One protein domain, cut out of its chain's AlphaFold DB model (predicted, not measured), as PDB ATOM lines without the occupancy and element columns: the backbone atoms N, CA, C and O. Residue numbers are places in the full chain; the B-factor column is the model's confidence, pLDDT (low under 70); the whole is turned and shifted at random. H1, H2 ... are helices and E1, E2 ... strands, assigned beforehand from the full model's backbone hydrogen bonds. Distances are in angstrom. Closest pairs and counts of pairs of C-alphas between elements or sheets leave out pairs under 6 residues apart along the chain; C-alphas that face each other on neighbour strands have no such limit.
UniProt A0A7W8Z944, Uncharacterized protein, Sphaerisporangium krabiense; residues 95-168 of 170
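What this domain is: This is residues 95 to 168 of the 170 residues of an uncharacterized protein of Sphaerisporangium krabiense (UniProt A0A7W8Z944). A small three-stranded sheet and the short helix H2 stand toward opposite ends of the domain; H1 grazes the sheet with residues 100 to 107, and its Gly 97 comes close to H2. A long unnamed stretch, residues 144 to 162, leads from H2 back to the sheet at E3. There are 74 residues printed, with two named helices and three named strands in the order H1, E1, E2, H2, E3; the antiparallel sheet runs E2, E1, E3. The class is mixed, helices and strands, with 33 of the 74 residues in named elements; the whole is compact, with a radius of gyration of the C-alphas of 11.6 A and spans of 32 by 29 by 18 A.

How they stand to each other: Start at H1, residues 96 to 107, near E1, residues 120 to 124, with 5 pairs of C-alphas within 10 A. E1 and E2, residues 129 to 131, form an antiparallel hairpin; look for N 131 and O 122, 2.9 A apart. H2, residues 136 to 143, is not on the sheet; it is close to H1 but not clearly touching, its Arg 136 and Gly 97 being the closest C-alphas at 7.7 A, with a shallow tilt of 14 degrees, opposite ways. E3, residues 163 to 167, is E1's other antiparallel neighbour, with N 121 and O 166 at 2.8 A. E2, H2 and E3 make a split strand-helix-strand unit, two strands of one sheet joined through a helix, with E1 between them in the sheet, and its crossover is right-handed. In H1 and H2 every O i to N i+4 pair is within hydrogen-bond range.

Where its parts are: Find C-alpha 96 at (30.404, -17.757, -34.844); from there H1 runs 16.5 A. E1 spans 13.4 A, E2 6.4 A and H2 10.0 A. E3 spans 13.1 A and ends at C-alpha 167, (46.718, -23.093, -28.656).

The domain as a whole: The C-alphas of Asp 126 and Gly 144 are the farthest apart, 32.5 A. The links H1 to E1 and H2 to E3 are long. The printed part has no cut, and no printed residue is under 70 in pLDDT.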
ATOM      1  N   HIS A  95      25.717 -18.871 -35.669       83.38
ATOM      2  CA  HIS A  95      26.690 -17.808 -35.623       83.38
ATOM      3  C   HIS A  95      27.983 -18.209 -34.930       83.38
ATOM      4  O   HIS A  95      28.009 -18.959 -33.953       83.38
ATOM      5  N   VAL A  96      29.066 -17.613 -35.414       87.12
ATOM      6  CA  VAL A  96      30.404 -17.757 -34.844       87.12
ATOM      7  C   VAL A  96      30.419 -17.393 -33.359       87.12
ATOM      8  O   VAL A  96      31.031 -18.112 -32.576       87.12
ATOM      9  N   GLY A  97      29.738 -16.313 -32.962       86.00
ATOM     10  CA  GLY A  97      29.721 -15.859 -31.567       86.00
ATOM     11  C   GLY A  97      29.260 -16.935 -30.580       86.00
ATOM     12  O   GLY A  97      29.950 -17.206 -29.604       86.00
ATOM     13  N   GLU A  98      28.149 -17.608 -30.878       84.69
ATOM     14  CA  GLU A  98      27.564 -18.618 -29.986       84.69
ATOM     15  C   GLU A  98      28.441 -19.873 -29.877       84.69
ATOM     16  O   GLU A  98      28.609 -20.421 -28.786       84.69
ATOM     17  N   LEU A  99      29.048 -20.304 -30.990       88.06
ATOM     18  CA  LEU A  99      30.003 -21.413 -30.979       88.06
ATOM     19  C   LEU A  99      31.213 -21.085 -30.098       88.06
ATOM     20  O   LEU A  99      31.624 -21.909 -29.280       88.06
ATOM     21  N   LEU A 100      31.788 -19.892 -30.262       89.69
ATOM     22  CA  LEU A 100      32.960 -19.483 -29.494       89.69
ATOM     23  C   LEU A 100      32.644 -19.327 -28.006       89.69
ATOM     24  O   LEU A 100      33.471 -19.722 -27.186       89.69
ATOM     25  N   ASP A 101      31.457 -18.828 -27.660       88.38
ATOM     26  CA  ASP A 101      31.007 -18.726 -26.271       88.38
ATOM     27  C   ASP A 101      30.886 -20.114 -25.627       88.38
ATOM     28  O   ASP A 101      31.411 -20.334 -24.534       88.38
ATOM     29  N   LEU A 102      30.272 -21.086 -26.312       86.06
ATOM     30  CA  LEU A 102      30.163 -22.464 -25.815       86.06
ATOM     31  C   LEU A 102      31.531 -23.112 -25.586       86.06
ATOM     32  O   LEU A 102      31.764 -23.720 -24.538       86.06
ATOM     33  N   VAL A 103      32.442 -22.967 -26.550       88.00
ATOM     34  CA  VAL A 103      33.801 -23.511 -26.436       88.00
ATOM     35  C   VAL A 103      34.562 -22.818 -25.305       88.00
ATOM     36  O   VAL A 103      35.218 -23.489 -24.511       88.00
ATOM     37  N   TYR A 104      34.428 -21.498 -25.174       86.38
ATOM     38  CA  TYR A 104      35.011 -20.746 -24.067       86.38
ATOM     39  C   TYR A 104      34.509 -21.250 -22.710       86.38
ATOM     40  O   TYR A 104      35.328 -21.515 -21.836       86.38
ATOM     41  N   PHE A 105      33.199 -21.435 -22.519       85.88
ATOM     42  CA  PHE A 105      32.668 -21.903 -21.234       85.88
ATOM     43  C   PHE A 105      33.216 -23.280 -20.850       85.88
ATOM     44  O   PHE A 105      33.565 -23.489 -19.687       85.88
ATOM     45  N   ALA A 106      33.378 -24.180 -21.823       83.06
ATOM     46  CA  ALA A 106      33.975 -25.497 -21.610       83.06
ATOM     47  C   ALA A 106      35.477 -25.443 -21.268       83.06
ATOM     48  O   ALA A 106      36.002 -26.360 -20.639       83.06
ATOM     49  N   LEU A 107      36.172 -24.380 -21.679       84.88
ATOM     50  CA  LEU A 107      37.607 -24.183 -21.469       84.88
ATOM     51  C   LEU A 107      37.932 -23.122 -20.414       84.88
ATOM     52  O   LEU A 107      39.108 -22.827 -20.216       84.88
ATOM     53  N   SER A 108      36.927 -22.535 -19.762       87.00
ATOM     54  CA  SER A 108      37.070 -21.307 -18.964       87.00
ATOM     55  C   SER A 108      38.092 -21.412 -17.826       87.00
ATOM     56  O   SER A 108      38.701 -20.412 -17.457       87.00
ATOM     57  N   ASP A 109      38.377 -22.625 -17.347       86.75
ATOM     58  CA  ASP A 109      39.430 -22.899 -16.359       86.75
ATOM     59  C   ASP A 109      40.868 -22.767 -16.905       86.75
ATOM     60  O   ASP A 109      41.835 -22.826 -16.144       86.75
ATOM     61  N   ARG A 110      41.044 -22.653 -18.228       83.94
ATOM     62  CA  ARG A 110      42.350 -22.715 -18.911       83.94
ATOM     63  C   ARG A 110      42.628 -21.555 -19.860       83.94
ATOM     64  O   ARG A 110      43.792 -21.334 -20.181       83.94
ATOM     65  N   VAL A 111      41.601 -20.853 -20.332       86.06
ATOM     66  CA  VAL A 111      41.736 -19.740 -21.285       86.06
ATOM     67  C   VAL A 111      41.096 -18.480 -20.729       86.06
ATOM     68  O   VAL A 111      40.049 -18.535 -20.082       86.06
ATOM     69  N   ARG A 112      41.701 -17.316 -20.989       85.88
ATOM     70  CA  ARG A 112      41.117 -16.048 -20.534       85.88
ATOM     71  C   ARG A 112      39.828 -15.719 -21.304       85.88
ATOM     72  O   ARG A 112      39.708 -16.085 -22.478       85.88
ATOM     73  N   PRO A 113      38.876 -14.988 -20.696       86.00
ATOM     74  CA  PRO A 113      37.724 -14.464 -21.420       86.00
ATOM     75  C   PRO A 113      38.176 -13.637 -22.624       86.00
ATOM     76  O   PRO A 113      39.120 -12.853 -22.520       86.00
ATOM     77  N   TYR A 114      37.480 -13.783 -23.753       86.00
ATOM     78  CA  TYR A 114      37.710 -12.983 -24.964       86.00
ATOM     79  C   TYR A 114      39.109 -13.125 -25.586       86.00
ATOM     80  O   TYR A 114      39.582 -12.211 -26.253       86.00
ATOM     81  N   SER A 115      39.758 -14.270 -25.377       88.81
ATOM     82  CA  SER A 115      41.110 -14.567 -25.872       88.81
ATOM     83  C   SER A 115      41.142 -15.390 -27.169       88.81
ATOM     84  O   SER A 115      42.205 -15.869 -27.571       88.81
ATOM     85  N   TYR A 116      39.992 -15.579 -27.829       89.94
ATOM     86  CA  TYR A 116      39.928 -16.284 -29.111       89.94
ATOM     87  C   TYR A 116      40.800 -15.585 -30.160       89.94
ATOM     88  O   TYR A 116      40.685 -14.377 -30.332       89.94
ATOM     89  N   GLY A 117      41.656 -16.337 -30.851       86.88
ATOM     90  CA  GLY A 117      42.635 -15.802 -31.805       86.88
ATOM     91  C   GLY A 117      43.966 -15.379 -31.173       86.88
ATOM     92  O   GLY A 117      44.968 -15.315 -31.881       86.88
ATOM     93  N   ALA A 118      44.007 -15.163 -29.854       87.69
ATOM     94  CA  ALA A 118      45.210 -14.769 -29.117       87.69
ATOM     95  C   ALA A 118      45.801 -15.904 -28.265       87.69
ATOM     96  O   ALA A 118      47.017 -16.074 -28.223       87.69
ATOM     97  N   GLU A 119      44.959 -16.692 -27.590       89.50
ATOM     98  CA  GLU A 119      45.387 -17.838 -26.766       89.50
ATOM     99  C   GLU A 119      44.962 -19.173 -27.346       89.50
ATOM    100  O   GLU A 119      45.684 -20.158 -27.224       89.50
ATOM    101  N   TRP A 120      43.803 -19.215 -27.989       92.00
ATOM    102  CA  TRP A 120      43.247 -20.440 -28.535       92.00
ATOM    103  C   TRP A 120      42.496 -20.162 -29.830       92.00
ATOM    104  O   TRP A 120      41.975 -19.068 -30.055       92.00
ATOM    105  N   VAL A 121      42.472 -21.169 -30.692       93.25
ATOM    106  CA  VAL A 121      41.859 -21.138 -32.018       93.25
ATOM    107  C   VAL A 121      41.147 -22.453 -32.280       93.25
ATOM    108  O   VAL A 121      41.497 -23.491 -31.714       93.25
ATOM    109  N   LEU A 122      40.154 -22.417 -33.162       92.56
ATOM    110  CA  LEU A 122      39.542 -23.633 -33.679       92.56
ATOM    111  C   LEU A 122      40.294 -24.094 -34.928       92.56
ATOM    112  O   LEU A 122      40.583 -23.297 -35.824       92.56
ATOM    113  N   ARG A 123      40.595 -25.390 -34.990       91.56
ATOM    114  CA  ARG A 123      41.163 -26.072 -36.155       91.56
ATOM    115  C   ARG A 123      40.228 -27.197 -36.571       91.56
ATOM    116  O   ARG A 123      39.741 -27.938 -35.724       91.56
ATOM    117  N   ASP A 124      39.978 -27.316 -37.863       91.69
ATOM    118  CA  ASP A 124      39.343 -28.495 -38.442       91.69
ATOM    119  C   ASP A 124      40.360 -29.642 -38.442       91.69
ATOM    120  O   ASP A 124      41.438 -29.507 -39.030       91.69
ATOM    121  N   SER A 125      40.053 -30.747 -37.758       87.69
ATOM    122  CA  SER A 125      40.952 -31.904 -37.710       87.69
ATOM    123  C   SER A 125      41.047 -32.639 -39.040       87.69
ATOM    124  O   SER A 125      42.052 -33.300 -39.284       87.69
ATOM    125  N   ASP A 126      40.015 -32.541 -39.876       87.25
ATOM    126  CA  ASP A 126      39.896 -33.312 -41.111       87.25
ATOM    127  C   ASP A 126      40.414 -32.505 -42.308       87.25
ATOM    128  O   ASP A 126      41.050 -33.055 -43.206       87.25
ATOM    129  N   ALA A 127      40.180 -31.188 -42.309       80.94
ATOM    130  CA  ALA A 127      40.608 -30.279 -43.378       80.94
ATOM    131  C   ALA A 127      41.943 -29.559 -43.105       80.94
ATOM    132  O   ALA A 127      42.361 -28.730 -43.912       80.94
ATOM    133  N   ASP A 128      42.570 -29.821 -41.957       83.75
ATOM    134  CA  ASP A 128      43.775 -29.141 -41.468       83.75
ATOM    135  C   ASP A 128      43.714 -27.597 -41.531       83.75
ATOM    136  O   ASP A 128      44.699 -26.890 -41.756       83.75
ATOM    137  N   LYS A 129      42.512 -27.041 -41.358       88.06
ATOM    138  CA  LYS A 129      42.248 -25.607 -41.508       88.06
ATOM    139  C   LYS A 129      42.147 -24.942 -40.144       88.06
ATOM    140  O   LYS A 129      41.289 -25.307 -39.347       88.06
ATOM    141  N   VAL A 130      42.963 -23.919 -39.895       91.00
ATOM    142  CA  VAL A 130      42.865 -23.088 -38.684       91.00
ATOM    143  C   VAL A 130      41.994 -21.864 -38.961       91.00
ATOM    144  O   VAL A 130      42.214 -21.128 -39.923       91.00
ATOM    145  N   TYR A 131      41.007 -21.621 -38.106       91.19
ATOM    146  CA  TYR A 131      40.051 -20.530 -38.261       91.19
ATOM    147  C   TYR A 131      40.473 -19.290 -37.463       91.19
ATOM    148  O   TYR A 131      39.947 -19.011 -36.392       91.19
ATOM    149  N   LEU A 132      41.418 -18.517 -37.987       88.00
ATOM    150  CA  LEU A 132      41.864 -17.265 -37.351       88.00
ATOM    151  C   LEU A 132      40.966 -16.067 -37.682       88.00
ATOM    152  O   LEU A 132      40.900 -15.100 -36.927       88.00
ATOM    153  N   ASP A 133      40.270 -16.121 -38.817       88.81
ATOM    154  CA  ASP A 133      39.535 -14.980 -39.363       88.81
ATOM    155  C   ASP A 133      38.071 -14.940 -38.900       88.81
ATOM    156  O   ASP A 133      37.138 -14.814 -39.699       88.81
ATOM    157  N   MET A 134      37.844 -15.119 -37.596       89.75
ATOM    158  CA  MET A 134      36.503 -15.113 -37.015       89.75
ATOM    159  C   MET A 134      36.461 -14.733 -35.537       89.75
ATOM    160  O   MET A 134      37.486 -14.686 -34.865       89.75
ATOM    161  N   GLY A 135      35.266 -14.424 -35.040       88.12
ATOM    162  CA  GLY A 135      35.049 -14.013 -33.658       88.12
ATOM    163  C   GLY A 135      35.215 -12.508 -33.460       88.12
ATOM    164  O   GLY A 135      35.157 -11.717 -34.405       88.12
ATOM    165  N   ARG A 136      35.399 -12.095 -32.204       86.56
ATOM    166  CA  ARG A 136      35.392 -10.677 -31.807       86.56
ATOM    167  C   ARG A 136      36.402  -9.826 -32.575       86.56
ATOM    168  O   ARG A 136      36.060  -8.731 -33.008       86.56
ATOM    169  N   ASP A 137      37.622 -10.316 -32.764       88.00
ATOM    170  CA  ASP A 137      38.677  -9.549 -33.435       88.00
ATOM    171  C   ASP A 137      38.364  -9.291 -34.907       88.00
ATOM    172  O   ASP A 137      38.687  -8.232 -35.449       88.00
ATOM    173  N   TRP A 138      37.713 -10.242 -35.572       90.38
ATOM    174  CA  TRP A 138      37.203 -10.020 -36.916       90.38
ATOM    175  C   TRP A 138      36.053  -9.002 -36.910       90.38
ATOM    176  O   TRP A 138      36.088  -8.045 -37.687       90.38
ATOM    177  N   ALA A 139      35.083  -9.170 -36.005       88.19
ATOM    178  CA  ALA A 139      33.890  -8.329 -35.910       88.19
ATOM    179  C   ALA A 139      34.225  -6.859 -35.612       88.19
ATOM    180  O   ALA A 139      33.686  -5.954 -36.249       88.19
ATOM    181  N   ARG A 140      35.191  -6.612 -34.721       88.75
ATOM    182  CA  ARG A 140      35.687  -5.264 -34.418       88.75
ATOM    183  C   ARG A 140      36.364  -4.619 -35.620       88.75
ATOM    184  O   ARG A 140      36.101  -3.455 -35.905       88.75
ATOM    185  N   ARG A 141      37.213  -5.371 -36.330       89.75
ATOM    186  CA  ARG A 141      37.970  -4.856 -37.482       89.75
ATOM    187  C   ARG A 141      37.084  -4.529 -38.683       89.75
ATOM    188  O   ARG A 141      37.359  -3.550 -39.365       89.75
ATOM    189  N   HIS A 142      36.050  -5.330 -38.942       88.06
ATOM    190  CA  HIS A 142      35.249  -5.207 -40.166       88.06
ATOM    191  C   HIS A 142      33.904  -4.507 -39.965       88.06
ATOM    192  O   HIS A 142      33.425  -3.849 -40.883       88.06
ATOM    193  N   LEU A 143      33.279  -4.660 -38.795       82.50
ATOM    194  CA  LEU A 143      31.908  -4.206 -38.542       82.50
ATOM    195  C   LEU A 143      31.802  -3.209 -37.377       82.50
ATOM    196  O   LEU A 143      30.739  -2.629 -37.179       82.50
ATOM    197  N   GLY A 144      32.870  -3.008 -36.594       86.44
ATOM    198  CA  GLY A 144      32.852  -2.121 -35.426       86.44
ATOM    199  C   GLY A 144      31.964  -2.613 -34.274       86.44
ATOM    200  O   GLY A 144      31.553  -1.811 -33.439       86.44
ATOM    201  N   ILE A 145      31.654  -3.913 -34.223       82.69
ATOM    202  CA  ILE A 145      30.808  -4.540 -33.192       82.69
ATOM    203  C   ILE A 145      31.570  -5.627 -32.417       82.69
ATOM    204  O   ILE A 145      32.609  -6.116 -32.854       82.69
ATOM    205  N   GLU A 146      31.047  -6.008 -31.249       82.31
ATOM    206  CA  GLU A 146      31.711  -6.916 -30.291       82.31
ATOM    207  C   GLU A 146      31.460  -8.412 -30.529       82.31
ATOM    208  O   GLU A 146      32.190  -9.257 -30.003       82.31
ATOM    209  N   GLN A 147      30.415  -8.743 -31.287       78.69
ATOM    210  CA  GLN A 147      30.007 -10.113 -31.591       78.69
ATOM    211  C   GLN A 147      30.087 -10.342 -33.095       78.69
ATOM    212  O   GLN A 147      29.703  -9.465 -33.862       78.69
ATOM    213  N   ASP A 148      30.578 -11.512 -33.506       85.38
ATOM    214  CA  ASP A 148      30.613 -11.916 -34.913       85.38
ATOM    215  C   ASP A 148      29.248 -12.503 -35.304       85.38
ATOM    216  O   ASP A 148      28.924 -13.615 -34.867       85.38
ATOM    217  N   PRO A 149      28.432 -11.775 -36.096       80.88
ATOM    218  CA  PRO A 149      27.095 -12.206 -36.468       80.88
ATOM    219  C   PRO A 149      27.129 -13.118 -37.695       80.88
ATOM    220  O   PRO A 149      26.081 -13.444 -38.242       80.88
ATOM    221  N   ARG A 150      28.312 -13.470 -38.218       85.56
ATOM    222  CA  ARG A 150      28.405 -14.338 -39.390       85.56
ATOM    223  C   ARG A 150      28.050 -15.756 -39.021       85.56
ATOM    224  O   ARG A 150      28.323 -16.210 -37.908       85.56
ATOM    225  N   SER A 151      27.508 -16.470 -40.004       87.19
ATOM    226  CA  SER A 151      27.192 -17.868 -39.799       87.19
ATOM    227  C   SER A 151      28.437 -18.762 -39.792       87.19
ATOM    228  O   SER A 151      29.444 -18.430 -40.425       87.19
ATOM    229  N   LEU A 152      28.361 -19.933 -39.156       86.06
ATOM    230  CA  LEU A 152      29.415 -20.952 -39.219       86.06
ATOM    231  C   LEU A 152      29.727 -21.355 -40.669       86.06
ATOM    232  O   LEU A 152      30.891 -21.474 -41.053       86.06
ATOM    233  N   GLN A 153      28.705 -21.457 -41.519       83.94
ATOM    234  CA  GLN A 153      28.891 -21.766 -42.938       83.94
ATOM    235  C   GLN A 153      29.620 -20.638 -43.679       83.94
ATOM    236  O   GLN A 153      30.464 -20.914 -44.531       83.94
ATOM    237  N   THR A 154      29.358 -19.376 -43.320       84.62
ATOM    238  CA  THR A 154      30.016 -18.194 -43.907       84.62
ATOM    239  C   THR A 154      31.521 -18.185 -43.642       84.62
ATOM    240  O   THR A 154      32.288 -17.788 -44.514       84.62
ATOM    241  N   VAL A 155      31.963 -18.662 -42.476       88.12
ATOM    242  CA  VAL A 155      33.398 -18.814 -42.154       88.12
ATOM    243  C   VAL A 155      33.991 -20.140 -42.655       88.12
ATOM    244  O   VAL A 155      35.196 -20.391 -42.553       88.12
ATOM    245  N   GLY A 156      33.160 -20.987 -43.267       86.12
ATOM    246  CA  GLY A 156      33.554 -22.261 -43.856       86.12
ATOM    247  C   GLY A 156      33.634 -23.413 -42.857       86.12
ATOM    248  O   GLY A 156      34.398 -24.348 -43.094       86.12
ATOM    249  N   ILE A 157      32.891 -23.349 -41.752       86.38
ATOM    250  CA  ILE A 157      32.621 -24.486 -40.866       86.38
ATOM    251  C   ILE A 157      31.352 -25.167 -41.374       86.38
ATOM    252  O   ILE A 157      30.287 -24.552 -41.470       86.38
ATOM    253  N   ARG A 158      31.468 -26.443 -41.739       83.62
ATOM    254  CA  ARG A 158      30.352 -27.229 -42.279       83.62
ATOM    255  C   ARG A 158      29.701 -28.072 -41.181       83.62
ATOM    256  O   ARG A 158      30.396 -28.501 -40.261       83.62
ATOM    257  N   PRO A 159      28.396 -28.371 -41.287       77.31
ATOM    258  CA  PRO A 159      27.777 -29.391 -40.449       77.31
ATOM    259  C   PRO A 159      28.555 -30.710 -40.548       77.31
ATOM    260  O   PRO A 159      28.883 -31.154 -41.647       77.31
ATOM    261  N   GLY A 160      28.871 -31.309 -39.400       80.31
ATOM    262  CA  GLY A 160      29.684 -32.526 -39.320       80.31
ATOM    263  C   GLY A 160      31.202 -32.303 -39.324       80.31
ATOM    264  O   GLY A 160      31.926 -33.278 -39.157       80.31
ATOM    265  N   ALA A 161      31.690 -31.063 -39.463       82.31
ATOM    266  CA  ALA A 161      33.115 -30.763 -39.327       82.31
ATOM    267  C   ALA A 161      33.604 -31.062 -37.905       82.31
ATOM    268  O   ALA A 161      32.962 -30.690 -36.915       82.31
ATOM    269  N   ARG A 162      34.760 -31.718 -37.798       87.12
ATOM    270  CA  ARG A 162      35.358 -32.060 -36.512       87.12
ATOM    271  C   ARG A 162      36.312 -30.954 -36.081       87.12
ATOM    272  O   ARG A 162      37.432 -30.839 -36.566       87.12
ATOM    273  N   LEU A 163      35.851 -30.123 -35.151       89.94
ATOM    274  CA  LEU A 163      36.630 -29.000 -34.640       89.94
ATOM    275  C   LEU A 163      37.401 -29.401 -33.385       89.94
ATOM    276  O   LEU A 163      36.844 -29.976 -32.449       89.94
ATOM    277  N   VAL A 164      38.682 -29.056 -33.361       91.38
ATOM    278  CA  VAL A 164      39.562 -29.209 -32.207       91.38
ATOM    279  C   VAL A 164      40.103 -27.853 -31.785       91.38
ATOM    280  O   VAL A 164      40.341 -26.962 -32.602       91.38
ATOM    281  N   VAL A 165      40.292 -27.696 -30.481       91.50
ATOM    282  CA  VAL A 165      40.889 -26.491 -29.909       91.50
ATOM    283  C   VAL A 165      42.402 -26.638 -29.975       91.50
ATOM    284  O   VAL A 165      42.953 -27.623 -29.483       91.50
ATOM    285  N   ALA A 166      43.067 -25.653 -30.568       90.00
ATOM    286  CA  ALA A 166      44.518 -25.547 -30.603       90.00
ATOM    287  C   ALA A 166      44.964 -24.254 -29.911       90.00
ATOM    288  O   ALA A 166      44.262 -23.245 -29.945       90.00
ATOM    289  N   TRP A 167      46.133 -24.281 -29.275       89.25
ATOM    290  CA  TRP A 167      46.718 -23.093 -28.656       89.25
ATOM    291  C   TRP A 167      47.259 -22.159 -29.739       89.25
ATOM    292  O   TRP A 167      47.971 -22.598 -30.638       89.25
ATOM    293  N   ALA A 168      46.957 -20.866 -29.644       80.00
ATOM    294  CA  ALA A 168      47.340 -19.848 -30.627       80.00
ATOM    295  C   ALA A 168      48.838 -19.466 -30.572       80.00
ATOM    296  O   ALA A 168      49.258 -18.481 -31.169       80.00
TER     297      ALA A 168